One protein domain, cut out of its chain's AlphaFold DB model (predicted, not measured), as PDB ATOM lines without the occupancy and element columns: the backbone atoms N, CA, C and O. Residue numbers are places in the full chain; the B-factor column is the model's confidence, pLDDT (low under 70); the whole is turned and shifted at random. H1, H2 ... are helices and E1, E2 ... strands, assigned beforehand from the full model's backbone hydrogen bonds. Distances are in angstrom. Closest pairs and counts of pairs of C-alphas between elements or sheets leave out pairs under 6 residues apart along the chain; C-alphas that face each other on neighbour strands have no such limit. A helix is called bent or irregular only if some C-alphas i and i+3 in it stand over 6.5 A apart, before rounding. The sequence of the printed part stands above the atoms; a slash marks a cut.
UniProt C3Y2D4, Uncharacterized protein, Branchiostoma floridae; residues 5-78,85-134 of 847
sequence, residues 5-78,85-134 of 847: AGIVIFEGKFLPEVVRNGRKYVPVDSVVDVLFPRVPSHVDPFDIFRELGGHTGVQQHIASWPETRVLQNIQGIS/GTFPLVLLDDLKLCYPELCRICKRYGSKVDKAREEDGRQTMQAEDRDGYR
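What this domain is: This is residues 5 to 78 and 85 to 134 of the 847 residues of an uncharacterized protein of Branchiostoma floridae (UniProt C3Y2D4). A compact body, built on a strongly twisted sheet of five strands with H1, H3 and residues 92 to 96 of H4 packed on it, has one long helical arm: H4 leaves the body, and its residues 115 to 134 stick out. H3 lies over one face of the sheet, while H2 only grazes the sheet and packs on H1 and H4. The printed part has 124 residues, with four named helices and five named strands in the order E1 E2 E3 H1 H2 E4 H3 E5 H4; the class is mixed, helices and strands. The sheet's order is E1 E2 E3 E5 E4, all antiparallel. The whole is loose, with a radius of gyration of the C-alphas of 18.5 A and spans of 69 by 32 by 28 A, and the arm makes the length.

How they stand to each other: E1, residues 5 to 10, E2, residues 13 to 20, and E3, residues 23 to 27, form a meander, each strand the antiparallel neighbour of the one before, in two hairpins. N 8 and O 15 are 2.8 A apart, and N 18 and O 25 2.8 A, within hydrogen-bond range. E5, residues 88 to 91, pairs with E3 through N 26 and O 90, 2.9 A, and with the edge strand E4, residues 60 to 62, through N 61 and O 89, 2.8 A. H3, residues 65 to 75, is over E2 at a height over the sheet of 8.8 A and runs along the strands, at 21 degrees to E2 on the local plane; the closest C-alphas are those of Pro 16 and Gln 75, 6.6 A. H3 and the sheet make two layers, a helix on one face of a sheet. H1, residues 28 to 35, is on the sheet, its Ser 30 C-alpha 6.5 A from that of Leu 15 in E2, the closest pair. H2, residues 45 to 56, touches H1 with residues 45 to 49 alone, about perpendicular at 86 degrees; the closest C-alphas are those of Asp 29 and Pro 45, 5.5 A. E3, H1, H2 and E4 form a split strand-helix-strand unit, two strands of one sheet with helices between them along the chain and E5 between them in the sheet, and its crossover is right-handed. H4, residues 92 to 134, is on the sheet, which curls round it; the closest C-alphas of E3 and H4 are those of Tyr 25 and Leu 92, 5.3 A. With residues 98 to 106 alone H4 touches H2, opposite ways at a steep tilt of 53 degrees; the closest C-alphas are those of Leu 52 and Leu 102, 6.5 A. H3 is apart from H2 and H4. Each O i to N i+4 pair is within hydrogen-bond range in H1, H2 and H3, and 37 of 39 are in H4.

Where its parts are: E1 begins at C-alpha 5, (25.712, -29.595, -0.984), and E2 is 21.6 A long. H2 measures 16.2 A and H3 15.7 A. H4 runs 59.1 A from C-alpha 92, (19.450, -39.808, 3.958), to C-alpha 134, (-33.432, -16.443, 16.258). It has a kink of 67 degrees near residue 99 and is irregular, with C-alphas 97 and 100 7.6 A apart.

The domain as a whole: The two C-alphas farthest apart, those of Asn 21 and Arg 134, are 69.5 A apart; without residues 115 to 134 the body spans 37 by 30 by 29 A. Residues 79 to 84 are not printed, and C-alphas 78 and 85 are 16.8 A apart across the cut. Of the links that are printed whole, H1 to H2 is short and the others are tight. The mean pLDDT of the printed part is 93.0, and residues 76 to 78, 85 and 134 are under 70.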
ATOM      1  N   ALA A   5      27.160 -29.587  -1.065       95.50
ATOM      2  CA  ALA A   5      25.712 -29.595  -0.984       95.50
ATOM      3  C   ALA A   5      25.139 -29.673  -2.399       95.50
ATOM      4  O   ALA A   5      25.815 -29.329  -3.371       95.50
ATOM      5  N   GLY A   6      23.906 -30.138  -2.513       96.44
ATOM      6  CA  GLY A   6      23.259 -30.363  -3.796       96.44
ATOM      7  C   GLY A   6      21.782 -30.674  -3.629       96.44
ATOM      8  O   GLY A   6      21.157 -30.278  -2.645       96.44
ATOM      9  N   ILE A   7      21.229 -31.393  -4.598       97.06
ATOM     10  CA  ILE A   7      19.828 -31.808  -4.611       97.06
ATOM     11  C   ILE A   7      19.786 -33.319  -4.832       97.06
ATOM     12  O   ILE A   7      20.435 -33.840  -5.739       97.06
ATOM     13  N   VAL A   8      19.010 -34.022  -4.011       97.38
ATOM     14  CA  VAL A   8      18.751 -35.457  -4.133       97.38
ATOM     15  C   VAL A   8      17.302 -35.705  -4.530       97.38
ATOM     16  O   VAL A   8      16.391 -35.016  -4.074       97.38
ATOM     17  N   ILE A   9      17.084 -36.705  -5.382       97.56
ATOM     18  CA  ILE A   9      15.743 -37.187  -5.710       97.56
ATOM     19  C   ILE A   9      15.388 -38.293  -4.716       97.56
ATOM     20  O   ILE A   9      16.060 -39.322  -4.655       97.56
ATOM     21  N   PHE A  10      14.323 -38.085  -3.949       97.81
ATOM     22  CA  PHE A  10      13.772 -39.050  -3.004       97.81
ATOM     23  C   PHE A  10      12.260 -39.142  -3.224       97.81
ATOM     24  O   PHE A  10      11.579 -38.119  -3.260       97.81
ATOM     25  N   GLU A  11      11.733 -40.355  -3.425       96.75
ATOM     26  CA  GLU A  11      10.297 -40.591  -3.675       96.75
ATOM     27  C   GLU A  11       9.728 -39.738  -4.833       96.75
ATOM     28  O   GLU A  11       8.605 -39.233  -4.793       96.75
ATOM     29  N   GLY A  12      10.545 -39.537  -5.876       96.75
ATOM     30  CA  GLY A  12      10.212 -38.723  -7.051       96.75
ATOM     31  C   GLY A  12      10.220 -37.206  -6.818       96.75
ATOM     32  O   GLY A  12       9.858 -36.462  -7.726       96.75
ATOM     33  N   LYS A  13      10.628 -36.734  -5.635       97.25
ATOM     34  CA  LYS A  13      10.684 -35.312  -5.274       97.25
ATOM     35  C   LYS A  13      12.121 -34.857  -5.023       97.25
ATOM     36  O   LYS A  13      12.962 -35.635  -4.580       97.25
ATOM     37  N   PHE A  14      12.387 -33.585  -5.297       97.12
ATOM     38  CA  PHE A  14      13.691 -32.961  -5.091       97.12
ATOM     39  C   PHE A  14      13.811 -32.448  -3.652       97.12
ATOM     40  O   PHE A  14      12.979 -31.660  -3.207       97.12
ATOM     41  N   LEU A  15      14.846 -32.887  -2.936       97.56
ATOM     42  CA  LEU A  15      15.187 -32.437  -1.586       97.56
ATOM     43  C   LEU A  15      16.611 -31.853  -1.591       97.56
ATOM     44  O   LEU A  15      17.484 -32.422  -2.246       97.56
ATOM     45  N   PRO A  16      16.886 -30.754  -0.869       97.31
ATOM     46  CA  PRO A  16      18.250 -30.264  -0.698       97.31
ATOM     47  C   PRO A  16      19.054 -31.248   0.163       97.31
ATOM     48  O   PRO A  16      18.546 -31.770   1.155       97.31
ATOM     49  N   GLU A  17      20.317 -31.487  -0.181       97.44
ATOM     50  CA  GLU A  17      21.228 -32.303   0.627       97.44
ATOM     51  C   GLU A  17      22.535 -31.576   0.961       97.44
ATOM     52  O   GLU A  17      23.037 -30.765   0.185       97.44
ATOM     53  N   VAL A  18      23.114 -31.919   2.111       97.44
ATOM     54  CA  VAL A  18      24.473 -31.566   2.536       97.44
ATOM     55  C   VAL A  18      25.273 -32.855   2.680       97.44
ATOM     56  O   VAL A  18      24.826 -33.806   3.323       97.44
ATOM     57  N   VAL A  19      26.474 -32.899   2.110       97.38
ATOM     58  CA  VAL A  19      27.374 -34.052   2.193       97.38
ATOM     59  C   VAL A  19      28.478 -33.768   3.207       97.38
ATOM     60  O   VAL A  19      29.377 -32.960   2.969       97.38
ATOM     61  N   ARG A  20      28.435 -34.478   4.336       95.88
ATOM     62  CA  ARG A  20      29.372 -34.344   5.459       95.88
ATOM     63  C   ARG A  20      30.044 -35.687   5.715       95.88
ATOM     64  O   ARG A  20      29.376 -36.690   5.938       95.88
ATOM     65  N   ASN A  21      31.377 -35.721   5.668       95.25
ATOM     66  CA  ASN A  21      32.180 -36.949   5.803       95.25
ATOM     67  C   ASN A  21      31.739 -38.083   4.843       95.25
ATOM     68  O   ASN A  21      31.685 -39.247   5.231       95.25
ATOM     69  N   GLY A  22      31.365 -37.734   3.605       96.00
ATOM     70  CA  GLY A  22      30.864 -38.676   2.593       96.00
ATOM     71  C   GLY A  22      29.419 -39.159   2.798       96.00
ATOM     72  O   GLY A  22      28.901 -39.880   1.953       96.00
ATOM     73  N   ARG A  23      28.748 -38.752   3.883       97.56
ATOM     74  CA  ARG A  23      27.346 -39.081   4.173       97.56
ATOM     75  C   ARG A  23      26.419 -37.947   3.745       97.56
ATOM     76  O   ARG A  23      26.736 -36.781   3.972       97.56
ATOM     77  N   LYS A  24      25.280 -38.297   3.145       97.75
ATOM     78  CA  LYS A  24      24.251 -37.360   2.670       97.75
ATOM     79  C   LYS A  24      23.241 -37.069   3.780       97.75
ATOM     80  O   LYS A  24      22.683 -37.999   4.357       97.75
ATOM     81  N   TYR A  25      22.986 -35.796   4.044       98.06
ATOM     82  CA  TYR A  25      22.074 -35.306   5.073       98.06
ATOM     83  C   TYR A  25      21.026 -34.377   4.460       98.06
ATOM     84  O   TYR A  25      21.367 -33.552   3.618       98.06
ATOM     85  N   VAL A  26      19.770 -34.486   4.890       97.81
ATOM     86  CA  VAL A  26      18.632 -33.710   4.362       97.81
ATOM     87  C   VAL A  26      17.979 -32.921   5.507       97.81
ATOM     88  O   VAL A  26      17.831 -33.490   6.591       97.81
ATOM     89  N   PRO A  27      17.574 -31.649   5.325       97.56
ATOM     90  CA  PRO A  27      16.875 -30.896   6.363       97.56
ATOM     91  C   PRO A  27      15.489 -31.477   6.629       97.56
ATOM     92  O   PRO A  27      14.704 -31.681   5.703       97.56
ATOM     93  N   VAL A  28      15.174 -31.709   7.900       96.94
ATOM     94  CA  VAL A  28      13.896 -32.280   8.351       96.94
ATOM     95  C   VAL A  28      12.702 -31.441   7.885       96.94
ATOM     96  O   VAL A  28      11.714 -32.013   7.427       96.94
ATOM     97  N   ASP A  29      12.825 -30.113   7.905       95.88
ATOM     98  CA  ASP A  29      11.789 -29.191   7.426       95.88
ATOM     99  C   ASP A  29      11.480 -29.444   5.940       95.88
ATOM    100  O   ASP A  29      10.336 -29.706   5.568       95.88
ATOM    101  N   SER A  30      12.522 -29.521   5.098       96.44
ATOM    102  CA  SER A  30      12.391 -29.859   3.675       96.44
ATOM    103  C   SER A  30      11.751 -31.233   3.456       96.44
ATOM    104  O   SER A  30      10.969 -31.392   2.520       96.44
ATOM    105  N   VAL A  31      12.057 -32.231   4.296       97.19
ATOM    106  CA  VAL A  31      11.423 -33.558   4.209       97.19
ATOM    107  C   VAL A  31       9.924 -33.465   4.502       97.19
ATOM    108  O   VAL A  31       9.129 -34.045   3.762       97.19
ATOM    109  N   VAL A  32       9.516 -32.751   5.555       96.94
ATOM    110  CA  VAL A  32       8.097 -32.625   5.921       96.94
ATOM    111  C   VAL A  32       7.327 -31.838   4.861       96.94
ATOM    112  O   VAL A  32       6.346 -32.363   4.331       96.94
ATOM    113  N   ASP A  33       7.800 -30.649   4.487       95.75
ATOM    114  CA  ASP A  33       7.112 -29.760   3.544       95.75
ATOM    115  C   ASP A  33       6.969 -30.390   2.151       95.75
ATOM    116  O   ASP A  33       5.881 -30.419   1.568       95.75
ATOM    117  N   VAL A  34       8.065 -30.935   1.609       96.44
ATOM    118  CA  VAL A  34       8.087 -31.454   0.236       96.44
ATOM    119  C   VAL A  34       7.418 -32.823   0.154       96.44
ATOM    120  O   VAL A  34       6.617 -33.060  -0.760       96.44
ATOM    121  N   LEU A  35       7.701 -33.753   1.077       96.75
ATOM    122  CA  LEU A  35       7.108 -35.093   1.006       96.75
ATOM    123  C   LEU A  35       5.644 -35.090   1.464       96.75
ATOM    124  O   LEU A  35       4.818 -35.724   0.796       96.75
ATOM    125  N   PHE A  36       5.305 -34.337   2.516       97.25
ATOM    126  CA  PHE A  36       4.012 -34.384   3.205       97.25
ATOM    127  C   PHE A  36       3.290 -33.020   3.300       97.25
ATOM    128  O   PHE A  36       2.881 -32.640   4.397       97.25
ATOM    129  N   PRO A  37       2.962 -32.333   2.185       95.94
ATOM    130  CA  PRO A  37       2.287 -31.018   2.175       95.94
ATOM    131  C   PRO A  37       0.819 -31.017   2.678       95.94
ATOM    132  O   PRO A  37       0.057 -30.092   2.415       95.94
ATOM    133  N   ARG A  38       0.389 -32.080   3.375       94.88
ATOM    134  CA  ARG A  38      -0.845 -32.137   4.183       94.88
ATOM    135  C   ARG A  38      -0.572 -32.079   5.691       94.88
ATOM    136  O   ARG A  38      -1.519 -32.089   6.474       94.88
ATOM    137  N   VAL A  39       0.694 -32.064   6.109       96.19
ATOM    138  CA  VAL A  39       1.061 -31.702   7.477       96.19
ATOM    139  C   VAL A  39       0.741 -30.209   7.651       96.19
ATOM    140  O   VAL A  39       1.083 -29.414   6.776       96.19
ATOM    141  N   PRO A  40       0.043 -29.806   8.725       94.06
ATOM    142  CA  PRO A  40      -0.267 -28.401   8.968       94.06
ATOM    143  C   PRO A  40       1.000 -27.611   9.298       94.06
ATOM    144  O   PRO A  40       1.797 -28.059  10.116       94.06
ATOM    145  N   SER A  41       1.118 -26.384   8.791       92.81
ATOM    146  CA  SER A  41       2.251 -25.480   9.068       92.81
ATOM    147  C   SER A  41       2.401 -25.043  10.536       92.81
ATOM    148  O   SER A  41       3.387 -24.402  10.884       92.81
ATOM    149  N   HIS A  42       1.443 -25.381  11.409       92.56
ATOM    150  CA  HIS A  42       1.551 -25.198  12.862       92.56
ATOM    151  C   HIS A  42       2.155 -26.412  13.596       92.56
ATOM    152  O   HIS A  42       2.375 -26.341  14.803       92.56
ATOM    153  N   VAL A  43       2.373 -27.537  12.910       95.62
ATOM    154  CA  VAL A  43       3.062 -28.711  13.461       95.62
ATOM    155  C   VAL A  43       4.542 -28.556  13.147       95.62
ATOM    156  O   VAL A  43       4.933 -28.640  11.987       95.62
ATOM    157  N   ASP A  44       5.365 -28.323  14.168       95.44
ATOM    158  CA  ASP A  44       6.805 -28.152  13.967       95.44
ATOM    159  C   ASP A  44       7.433 -29.476  13.461       95.44
ATOM    160  O   ASP A  44       7.234 -30.520  14.098       95.44
ATOM    161  N   PRO A  45       8.182 -29.483  12.339       95.62
ATOM    162  CA  PRO A  45       8.829 -30.685  11.806       95.62
ATOM    163  C   PRO A  45       9.714 -31.430  12.821       95.62
ATOM    164  O   PRO A  45       9.804 -32.664  12.766       95.62
ATOM    165  N   PHE A  46      10.297 -30.723  13.801       94.94
ATOM    166  CA  PHE A  46      11.020 -31.343  14.919       94.94
ATOM    167  C   PHE A  46      10.159 -32.323  15.723       94.94
ATOM    168  O   PHE A  46      10.670 -33.361  16.144       94.94
ATOM    169  N   ASP A  47       8.879 -32.021  15.960       96.06
ATOM    170  CA  ASP A  47       7.992 -32.865  16.770       96.06
ATOM    171  C   ASP A  47       7.732 -34.208  16.078       96.06
ATOM    172  O   ASP A  47       7.809 -35.261  16.716       96.06
ATOM    173  N   ILE A  48       7.521 -34.175  14.758       96.56
ATOM    174  CA  ILE A  48       7.346 -35.363  13.911       96.56
ATOM    175  C   ILE A  48       8.605 -36.233  13.955       96.56
ATOM    176  O   ILE A  48       8.520 -37.437  14.209       96.56
ATOM    177  N   PHE A  49       9.787 -35.638  13.769       96.50
ATOM    178  CA  PHE A  49      11.045 -36.386  13.813       96.50
ATOM    179  C   PHE A  49      11.474 -36.786  15.235       96.50
ATOM    180  O   PHE A  49      12.289 -37.698  15.384       96.50
ATOM    181  N   ARG A  50      10.933 -36.160  16.289       96.19
ATOM    182  CA  ARG A  50      11.126 -36.579  17.688       96.19
ATOM    183  C   ARG A  50      10.264 -37.799  18.021       96.19
ATOM    184  O   ARG A  50      10.766 -38.729  18.648       96.19
ATOM    185  N   GLU A  51       9.011 -37.836  17.555       96.88
ATOM    186  CA  GLU A  51       8.160 -39.039  17.617       96.88
ATOM    187  C   GLU A  51       8.799 -40.195  16.824       96.88
ATOM    188  O   GLU A  51       8.920 -41.312  17.328       96.88
ATOM    189  N   LEU A  52       9.303 -39.910  15.618       96.31
ATOM    190  CA  LEU A  52       9.998 -40.880  14.768       96.31
ATOM    191  C   LEU A  52      11.265 -41.444  15.428       96.31
ATOM    192  O   LEU A  52      11.439 -42.664  15.460       96.31
ATOM    193  N   GLY A  53      12.127 -40.586  15.985       94.50
ATOM    194  CA  GLY A  53      13.351 -40.998  16.682       94.50
ATOM    195  C   GLY A  53      13.069 -41.923  17.870       94.50
ATOM    196  O   GLY A  53      13.754 -42.930  18.036       94.50
ATOM    197  N   GLY A  54      11.996 -41.657  18.627       94.94
ATOM    198  CA  GLY A  54      11.537 -42.523  19.721       94.94
ATOM    199  C   GLY A  54      11.041 -43.910  19.287       94.94
ATOM    200  O   GLY A  54      11.052 -44.835  20.096       94.94
ATOM    201  N   HIS A  55      10.640 -44.080  18.022       91.75
ATOM    202  CA  HIS A  55      10.190 -45.364  17.466       91.75
ATOM    203  C   HIS A  55      11.252 -46.108  16.644       91.75
ATOM    204  O   HIS A  55      11.193 -47.332  16.549       91.75
ATOM    205  N   THR A  56      12.194 -45.392  16.026       93.25
ATOM    206  CA  THR A  56      13.094 -45.943  14.991       93.25
ATOM    207  C   THR A  56      14.584 -45.767  15.288       93.25
ATOM    208  O   THR A  56      15.410 -46.320  14.569       93.25
ATOM    209  N   GLY A  57      14.955 -45.006  16.324       95.25
ATOM    210  CA  GLY A  57      16.354 -44.715  16.660       95.25
ATOM    211  C   GLY A  57      17.045 -43.700  15.738       95.25
ATOM    212  O   GLY A  57      18.226 -43.422  15.940       95.25
ATOM    213  N   VAL A  58      16.325 -43.133  14.760       96.38
ATOM    214  CA  VAL A  58      16.817 -42.093  13.838       96.38
ATOM    215  C   VAL A  58      17.391 -40.916  14.624       96.38
ATOM    216  O   VAL A  58      16.686 -40.285  15.417       96.38
ATOM    217  N   GLN A  59      18.663 -40.598  14.383       96.25
ATOM    218  CA  GLN A  59      19.333 -39.477  15.036       96.25
ATOM    219  C   GLN A  59      19.145 -38.189  14.232       96.25
ATOM    220  O   GLN A  59      19.405 -38.130  13.031       96.25
ATOM    221  N   GLN A  60      18.717 -37.133  14.922       96.12
ATOM    222  CA  GLN A  60      18.725 -35.780  14.380       96.12
ATOM    223  C   GLN A  60      20.131 -35.197  14.537       96.12
ATOM    224  O   GLN A  60      20.683 -35.152  15.637       96.12
ATOM    225  N   HIS A  61      20.706 -34.736  13.434       96.38
ATOM    226  CA  HIS A  61      21.974 -34.027  13.404       96.38
ATOM    227  C   HIS A  61      21.751 -32.516  13.336       96.38
ATOM    228  O   HIS A  61      20.727 -32.023  12.873       96.38
ATOM    229  N   ILE A  62      22.750 -31.779  13.805       95.81
ATOM    230  CA  ILE A  62      22.739 -30.324  13.927       95.81
ATOM    231  C   ILE A  62      23.542 -29.734  12.761       95.81
ATOM    232  O   ILE A  62      24.756 -29.964  12.665       95.81
ATOM    233  N   ALA A  63      22.876 -28.994  11.867       95.44
ATOM    234  CA  ALA A  63      23.544 -28.242  10.807       95.44
ATOM    235  C   ALA A  63      24.463 -27.172  11.414       95.44
ATOM    236  O   ALA A  63      24.039 -26.358  12.234       95.44
ATOM    237  N   SER A  64      25.727 -27.142  11.003       95.25
ATOM    238  CA  SER A  64      26.625 -26.041  11.345       95.25
ATOM    239  C   SER A  64      26.241 -24.766  10.586       95.25
ATOM    240  O   SER A  64      25.651 -24.817   9.509       95.25
ATOM    241  N   TRP A  65      26.608 -23.602  11.126       93.44
ATOM    242  CA  TRP A  65      26.298 -22.292  10.535       93.44
ATOM    243  C   TRP A  65      26.585 -22.162   9.022       93.44
ATOM    244  O   TRP A  65      25.757 -21.575   8.322       93.44
ATOM    245  N   PRO A  66      27.697 -22.697   8.476       94.19
ATOM    246  CA  PRO A  66      27.927 -22.668   7.034       94.19
ATOM    247  C   PRO A  66      27.029 -23.642   6.249       94.19
ATOM    248  O   PRO A  66      26.558 -23.275   5.178       94.19
ATOM    249  N   GLU A  67      26.735 -24.837   6.781       95.00
ATOM    250  CA  GLU A  67      25.786 -25.791   6.171       95.00
ATOM    251  C   GLU A  67      24.378 -25.168   6.096       95.00
ATOM    252  O   GLU A  67      23.751 -25.189   5.039       95.00
ATOM    253  N   THR A  68      23.937 -24.506   7.173       93.81
ATOM    254  CA  THR A  68      22.695 -23.713   7.237       93.81
ATOM    255  C   THR A  68      22.606 -22.664   6.122       93.81
ATOM    256  O   THR A  68      21.596 -22.604   5.425       93.81
ATOM    257  N   ARG A  69      23.656 -21.854   5.908       92.38
ATOM    258  CA  ARG A  69      23.656 -20.826   4.846       92.38
ATOM    259  C   ARG A  69      23.565 -21.429   3.444       92.38
ATOM    260  O   ARG A  69      22.884 -20.883   2.583       92.38
ATOM    261  N   VAL A  70      24.247 -22.549   3.203       93.69
ATOM    262  CA  VAL A  70      24.214 -23.219   1.895       93.69
ATOM    263  C   VAL A  70      22.834 -23.831   1.626       93.69
ATOM    264  O   VAL A  70      22.318 -23.692   0.522       93.69
ATOM    265  N   LEU A  71      22.190 -24.418   2.638       93.56
ATOM    266  CA  LEU A  71      20.819 -24.932   2.541       93.56
ATOM    267  C   LEU A  71      19.792 -23.833   2.233       93.56
ATOM    268  O   LEU A  71      18.963 -24.011   1.342       93.56
ATOM    269  N   GLN A  72      19.897 -22.682   2.905       91.50
ATOM    270  CA  GLN A  72      19.061 -21.503   2.639       91.50
ATOM    271  C   GLN A  72      19.188 -21.030   1.183       91.50
ATOM    272  O   GLN A  72      18.178 -20.781   0.525       91.50
ATOM    273  N   ASN A  73      20.415 -20.990   0.651       92.12
ATOM    274  CA  ASN A  73      20.665 -20.632  -0.745       92.12
ATOM    275  C   ASN A  73      20.097 -21.666  -1.741       92.12
ATOM    276  O   ASN A  73      19.606 -21.272  -2.794       92.12
ATOM    277  N   ILE A  74      20.156 -22.969  -1.431       90.44
ATOM    278  CA  ILE A  74      19.675 -24.040  -2.328       90.44
ATOM    279  C   ILE A  74      18.146 -24.127  -2.351       90.44
ATOM    280  O   ILE A  74      17.570 -24.355  -3.412       90.44
ATOM    281  N   GLN A  75      17.471 -23.971  -1.207       80.31
ATOM    282  CA  GLN A  75      16.012 -24.111  -1.162       80.31
ATOM    283  C   GLN A  75      15.281 -23.006  -1.935       80.31
ATOM    284  O   GLN A  75      14.173 -23.247  -2.408       80.31
ATOM    285  N   GLY A  76      15.835 -21.788  -2.000       60.81
ATOM    286  CA  GLY A  76      15.123 -20.606  -2.508       60.81
ATOM    287  C   GLY A  76      13.883 -20.222  -1.679       60.81
ATOM    288  O   GLY A  76      13.106 -19.355  -2.080       60.81
ATOM    289  N   ILE A  77      13.673 -20.872  -0.530       51.06
ATOM    290  CA  ILE A  77      12.480 -20.725   0.305       51.06
ATOM    291  C   ILE A  77      12.682 -19.562   1.278       51.06
ATOM    292  O   ILE A  77      13.394 -19.684   2.267       51.06
ATOM    293  N   SER A  78      12.015 -18.461   0.917       41.53
ATOM    294  CA  SER A  78      11.459 -17.370   1.732       41.53
ATOM    295  C   SER A  78      12.304 -16.718   2.841       41.53
ATOM    296  O   SER A  78      12.909 -17.337   3.708       41.53
ATOM    297  N   GLY A  85      19.145 -20.743  15.341       61.91
ATOM    298  CA  GLY A  85      19.363 -22.113  15.727       61.91
ATOM    299  C   GLY A  85      19.615 -22.958  14.487       61.91
ATOM    300  O   GLY A  85      19.304 -22.609  13.350       61.91
ATOM    301  N   THR A  86      20.256 -24.081  14.731       79.00
ATOM    302  CA  THR A  86      20.770 -24.989  13.716       79.00
ATOM    303  C   THR A  86      19.655 -25.813  13.091       79.00
ATOM    304  O   THR A  86      18.873 -26.419  13.825       79.00
ATOM    305  N   PHE A  87      19.617 -25.895  11.760       90.38
ATOM    306  CA  PHE A  87      18.624 -26.714  11.066       90.38
ATOM    307  C   PHE A  87      18.775 -28.198  11.455       90.38
ATOM    308  O   PHE A  87      19.903 -28.711  11.464       90.38
ATOM    309  N   PRO A  88      17.669 -28.893  11.777       95.88
ATOM    310  CA  PRO A  88      17.672 -30.334  11.987       95.88
ATOM    311  C   PRO A  88      17.953 -31.056  10.671       95.88
ATOM    312  O   PRO A  88      17.236 -30.882   9.688       95.88
ATOM    313  N   LEU A  89      18.978 -31.902  10.659       97.19
ATOM    314  CA  LEU A  89      19.333 -32.750   9.528       97.19
ATOM    315  C   LEU A  89      19.080 -34.221   9.870       97.19
ATOM    316  O   LEU A  89      19.509 -34.692  10.922       97.19
ATOM    317  N   VAL A  90      18.464 -34.972   8.963       97.81
ATOM    318  CA  VAL A  90      18.402 -36.440   9.029       97.81
ATOM    319  C   VAL A  90      19.395 -37.043   8.035       97.81
ATOM    320  O   VAL A  90      19.602 -36.499   6.950       97.81
ATOM    321  N   LEU A  91      20.042 -38.157   8.393       98.06
ATOM    322  CA  LEU A  91      20.853 -38.927   7.446       98.06
ATOM    323  C   LEU A  91      19.933 -39.503   6.356       98.06
ATOM    324  O   LEU A  91      18.914 -40.112   6.670       98.06
ATOM    325  N   LEU A  92      20.283 -39.348   5.078       98.00
ATOM    326  CA  LEU A  92      19.450 -39.808   3.958       98.00
ATOM    327  C   LEU A  92      19.184 -41.325   4.005       98.00
ATOM    328  O   LEU A  92      18.121 -41.783   3.596       98.00
ATOM    329  N   ASP A  93      20.141 -42.107   4.501       97.94
ATOM    330  CA  ASP A  93      19.998 -43.560   4.613       97.94
ATOM    331  C   ASP A  93      19.109 -43.968   5.799       97.94
ATOM    332  O   ASP A  93      18.275 -44.860   5.649       97.94
ATOM    333  N   ASP A  94      19.170 -43.238   6.918       97.81
ATOM    334  CA  ASP A  94      18.201 -43.384   8.012       97.81
ATOM    335  C   ASP A  94      16.795 -42.976   7.545       97.81
ATOM    336  O   ASP A  94      15.820 -43.654   7.868       97.81
ATOM    337  N   LEU A  95      16.685 -41.918   6.726       97.81
ATOM    338  CA  LEU A  95      15.428 -41.472   6.120       97.81
ATOM    339  C   LEU A  95      14.810 -42.551   5.218       97.81
ATOM    340  O   LEU A  95      13.612 -42.801   5.323       97.81
ATOM    341  N   LYS A  96      15.604 -43.240   4.383       97.69
ATOM    342  CA  LYS A  96      15.131 -44.398   3.590       97.69
ATOM    343  C   LYS A  96      14.547 -45.494   4.486       97.69
ATOM    344  O   LYS A  96      13.489 -46.035   4.173       97.69
ATOM    345  N   LEU A  97      15.226 -45.817   5.589       97.19
ATOM    346  CA  LEU A  97      14.818 -46.882   6.510       97.19
ATOM    347  C   LEU A  97      13.550 -46.522   7.300       97.19
ATOM    348  O   LEU A  97      12.686 -47.377   7.496       97.19
ATOM    349  N   CYS A  98      13.413 -45.270   7.739       97.19
ATOM    350  CA  CYS A  98      12.301 -44.829   8.582       97.19
ATOM    351  C   CYS A  98      11.094 -44.273   7.805       97.19
ATOM    352  O   CYS A  98      10.032 -44.080   8.403       97.19
ATOM    353  N   TYR A  99      11.213 -44.050   6.489       97.75
ATOM    354  CA  TYR A  99      10.158 -43.465   5.653       97.75
ATOM    355  C   TYR A  99       8.766 -44.111   5.824       97.75
ATOM    356  O   TYR A  99       7.801 -43.358   5.962       97.75
ATOM    357  N   PRO A 100       8.603 -45.449   5.938       97.69
ATOM    358  CA  PRO A 100       7.290 -46.055   6.183       97.69
ATOM    359  C   PRO A 100       6.634 -45.625   7.507       97.69
ATOM    360  O   PRO A 100       5.410 -45.481   7.560       97.69
ATOM    361  N   GLU A 101       7.418 -45.387   8.564       97.81
ATOM    362  CA  GLU A 101       6.914 -44.855   9.839       97.81
ATOM    363  C   GLU A 101       6.708 -43.343   9.783       97.81
ATOM    364  O   GLU A 101       5.679 -42.856  10.251       97.81
ATOM    365  N   LEU A 102       7.593 -42.598   9.117       97.62
ATOM    366  CA  LEU A 102       7.383 -41.173   8.859       97.62
ATOM    367  C   LEU A 102       6.062 -40.942   8.097       97.62
ATOM    368  O   LEU A 102       5.266 -40.092   8.493       97.62
ATOM    369  N   CYS A 103       5.740 -41.770   7.096       97.75
ATOM    370  CA  CYS A 103       4.434 -41.763   6.431       97.75
ATOM    371  C   CYS A 103       3.266 -42.028   7.397       97.75
ATOM    372  O   CYS A 103       2.222 -41.380   7.286       97.75
ATOM    373  N   ARG A 104       3.408 -42.973   8.339       97.69
ATOM    374  CA  ARG A 104       2.374 -43.299   9.343       97.69
ATOM    375  C   ARG A 104       2.157 -42.141  10.322       97.69
ATOM    376  O   ARG A 104       1.004 -41.816  10.615       97.69
ATOM    377  N   ILE A 105       3.231 -41.497  10.777       97.38
ATOM    378  CA  ILE A 105       3.199 -40.339  11.681       97.38
ATOM    379  C   ILE A 105       2.614 -39.118  10.955       97.38
ATOM    380  O   ILE A 105       1.591 -38.592  11.389       97.38
ATOM    381  N   CYS A 106       3.143 -38.720   9.794       97.31
ATOM    382  CA  CYS A 106       2.620 -37.586   9.018       97.31
ATOM    383  C   CYS A 106       1.132 -37.758   8.654       97.31
ATOM    384  O   CYS A 106       0.348 -36.815   8.780       97.31
ATOM    385  N   LYS A 107       0.696 -38.975   8.293       96.94
ATOM    386  CA  LYS A 107      -0.726 -39.281   8.044       96.94
ATOM    387  C   LYS A 107      -1.592 -39.148   9.306       96.94
ATOM    388  O   LYS A 107      -2.742 -38.720   9.207       96.94
ATOM    389  N   ARG A 108      -1.052 -39.474  10.487       96.88
ATOM    390  CA  ARG A 108      -1.710 -39.268  11.791       96.88
ATOM    391  C   ARG A 108      -1.881 -37.777  12.099       96.88
ATOM    392  O   ARG A 108      -2.945 -37.393  12.573       96.88
ATOM    393  N   TYR A 109      -0.879 -36.946  11.806       95.94
ATOM    394  CA  TYR A 109      -0.958 -35.491  11.988       95.94
ATOM    395  C   TYR A 109      -1.936 -34.824  11.013       95.94
ATOM    396  O   TYR A 109      -2.823 -34.105  11.469       95.94
ATOM    397  N   GLY A 110      -1.872 -35.136   9.713       94.62
ATOM    398  CA  GLY A 110      -2.851 -34.640   8.734       94.62
ATOM    399  C   GLY A 110      -4.291 -35.007   9.119       94.62
ATOM    400  O   GLY A 110      -5.147 -34.136   9.241       94.62
ATOM    401  N   SER A 111      -4.536 -36.278   9.469       95.44
ATOM    402  CA  SER A 111      -5.873 -36.741   9.873       95.44
ATOM    403  C   SER A 111      -6.403 -36.108  11.169       95.44
ATOM    404  O   SER A 111      -7.621 -36.092  11.356       95.44
ATOM    405  N   LYS A 112      -5.547 -35.598  12.071       94.06
ATOM    406  CA  LYS A 112      -6.000 -34.817  13.238       94.06
ATOM    407  C   LYS A 112      -6.580 -33.465  12.811       94.06
ATOM    408  O   LYS A 112      -7.575 -33.039  13.387       94.06
ATOM    409  N   VAL A 113      -5.992 -32.815  11.808       91.50
ATOM    410  CA  VAL A 113      -6.424 -31.481  11.356       91.50
ATOM    411  C   VAL A 113      -7.538 -31.538  10.317       91.50
ATOM    412  O   VAL A 113      -8.413 -30.678  10.357       91.50
ATOM    413  N   ASP A 114      -7.610 -32.590   9.496       91.00
ATOM    414  CA  ASP A 114      -8.822 -32.888   8.718       91.00
ATOM    415  C   ASP A 114     -10.051 -32.996   9.650       91.00
ATOM    416  O   ASP A 114     -11.099 -32.421   9.365       91.00
ATOM    417  N   LYS A 115      -9.898 -33.655  10.812       93.50
ATOM    418  CA  LYS A 115     -10.947 -33.758  11.843       93.50
ATOM    419  C   LYS A 115     -11.235 -32.442  12.557       93.50
ATOM    420  O   LYS A 115     -12.400 -32.086  12.662       93.50
ATOM    421  N   ALA A 116     -10.211 -31.717  13.015       91.62
ATOM    422  CA  ALA A 116     -10.409 -30.415  13.659       91.62
ATOM    423  C   ALA A 116     -11.178 -29.456  12.735       91.62
ATOM    424  O   ALA A 116     -12.169 -28.861  13.142       91.62
ATOM    425  N   ARG A 117     -10.815 -29.418  11.446       91.44
ATOM    426  CA  ARG A 117     -11.511 -28.625  10.426       91.44
ATOM    427  C   ARG A 117     -12.949 -29.095  10.170       91.44
ATOM    428  O   ARG A 117     -13.807 -28.269   9.870       91.44
ATOM    429  N   GLU A 118     -13.231 -30.394  10.278       93.88
ATOM    430  CA  GLU A 118     -14.603 -30.913  10.214       93.88
ATOM    431  C   GLU A 118     -15.417 -30.526  11.465       93.88
ATOM    432  O   GLU A 118     -16.587 -30.163  11.350       93.88
ATOM    433  N   GLU A 119     -14.811 -30.554  12.652       94.62
ATOM    434  CA  GLU A 119     -15.439 -30.142  13.912       94.62
ATOM    435  C   GLU A 119     -15.699 -28.624  13.954       94.62
ATOM    436  O   GLU A 119     -16.798 -28.216  14.333       94.62
ATOM    437  N   ASP A 120     -14.768 -27.793  13.480       92.62
ATOM    438  CA  ASP A 120     -14.948 -26.343  13.304       92.62
ATOM    439  C   ASP A 120     -16.028 -26.031  12.251       92.62
ATOM    440  O   ASP A 120     -16.879 -25.160  12.451       92.62
ATOM    441  N   GLY A 121     -16.057 -26.789  11.147       93.50
ATOM    442  CA  GLY A 121     -17.103 -26.704  10.122       93.50
ATOM    443  C   GLY A 121     -18.492 -27.072  10.657       93.50
ATOM    444  O   GLY A 121     -19.483 -26.418  10.342       93.50
ATOM    445  N   ARG A 122     -18.577 -28.081  11.531       93.06
ATOM    446  CA  ARG A 122     -19.827 -28.470  12.206       93.06
ATOM    447  C   ARG A 122     -20.258 -27.437  13.252       93.06
ATOM    448  O   ARG A 122     -21.451 -27.167  13.363       93.06
ATOM    449  N   GLN A 123     -19.321 -26.852  14.001       92.88
ATOM    450  CA  GLN A 123     -19.610 -25.798  14.981       92.88
ATOM    451  C   GLN A 123     -20.082 -24.497  14.318       92.88
ATOM    452  O   GLN A 123     -21.050 -23.900  14.784       92.88
ATOM    453  N   THR A 124     -19.455 -24.084  13.213       91.62
ATOM    454  CA  THR A 124     -19.871 -22.895  12.449       91.62
ATOM    455  C   THR A 124     -21.262 -23.073  11.837       91.62
ATOM    456  O   THR A 124     -22.117 -22.221  12.063       91.62
ATOM    457  N   MET A 125     -21.559 -24.217  11.206       90.56
ATOM    458  CA  MET A 125     -22.921 -24.521  10.727       90.56
ATOM    459  C   MET A 125     -23.968 -24.509  11.857       90.56
ATOM    460  O   MET A 125     -25.047 -23.947  11.692       90.56
ATOM    461  N   GLN A 126     -23.651 -25.062  13.036       89.94
ATOM    462  CA  GLN A 126     -24.558 -25.018  14.194       89.94
ATOM    463  C   GLN A 126     -24.762 -23.605  14.764       89.94
ATOM    464  O   GLN A 126     -25.812 -23.338  15.350       89.94
ATOM    465  N   ALA A 127     -23.792 -22.699  14.610       88.75
ATOM    466  CA  ALA A 127     -23.956 -21.292  14.969       88.75
ATOM    467  C   ALA A 127     -24.875 -20.566  13.970       88.75
ATOM    468  O   ALA A 127     -25.828 -19.906  14.392       88.75
ATOM    469  N   GLU A 128     -24.652 -20.755  12.665       88.88
ATOM    470  CA  GLU A 128     -25.476 -20.162  11.601       88.88
ATOM    471  C   GLU A 128     -26.943 -20.615  11.677       88.88
ATOM    472  O   GLU A 128     -27.842 -19.771  11.645       88.88
ATOM    473  N   ASP A 129     -27.204 -21.914  11.877       86.88
ATOM    474  CA  ASP A 129     -28.561 -22.433  12.108       86.88
ATOM    475  C   ASP A 129     -29.219 -21.748  13.319       86.88
ATOM    476  O   ASP A 129     -30.368 -21.294  13.258       86.88
ATOM    477  N   ARG A 130     -28.486 -21.636  14.435       82.56
ATOM    478  CA  ARG A 130     -29.004 -21.110  15.707       82.56
ATOM    479  C   ARG A 130     -29.420 -19.644  15.611       82.56
ATOM    480  O   ARG A 130     -30.483 -19.287  16.129       82.56
ATOM    481  N   ASP A 131     -28.637 -18.809  14.935       81.69
ATOM    482  CA  ASP A 131     -28.997 -17.406  14.707       81.69
ATOM    483  C   ASP A 131     -30.010 -17.236  13.559       81.69
ATOM    484  O   ASP A 131     -30.852 -16.330  13.612       81.69
ATOM    485  N   GLY A 132     -30.036 -18.160  12.593       81.38
ATOM    486  CA  GLY A 132     -31.071 -18.258  11.560       81.38
ATOM    487  C   GLY A 132     -32.480 -18.435  12.139       81.38
ATOM    488  O   GLY A 132     -33.402 -17.708  11.756       81.38
ATOM    489  N   TYR A 133     -32.650 -19.327  13.123       72.00
ATOM    490  CA  TYR A 133     -33.909 -19.445  13.875       72.00
ATOM    491  C   TYR A 133     -34.226 -18.168  14.664       72.00
ATOM    492  O   TYR A 133     -35.337 -17.639  14.572       72.00
ATOM    493  N   ARG A 134     -33.241 -17.610  15.378       69.31
ATOM    494  CA  ARG A 134     -33.432 -16.443  16.258       69.31
ATOM    495  C   ARG A 134     -33.884 -15.181  15.511       69.31
ATOM    496  O   ARG A 134     -34.681 -14.402  16.037       69.31
TER     497      ARG A 134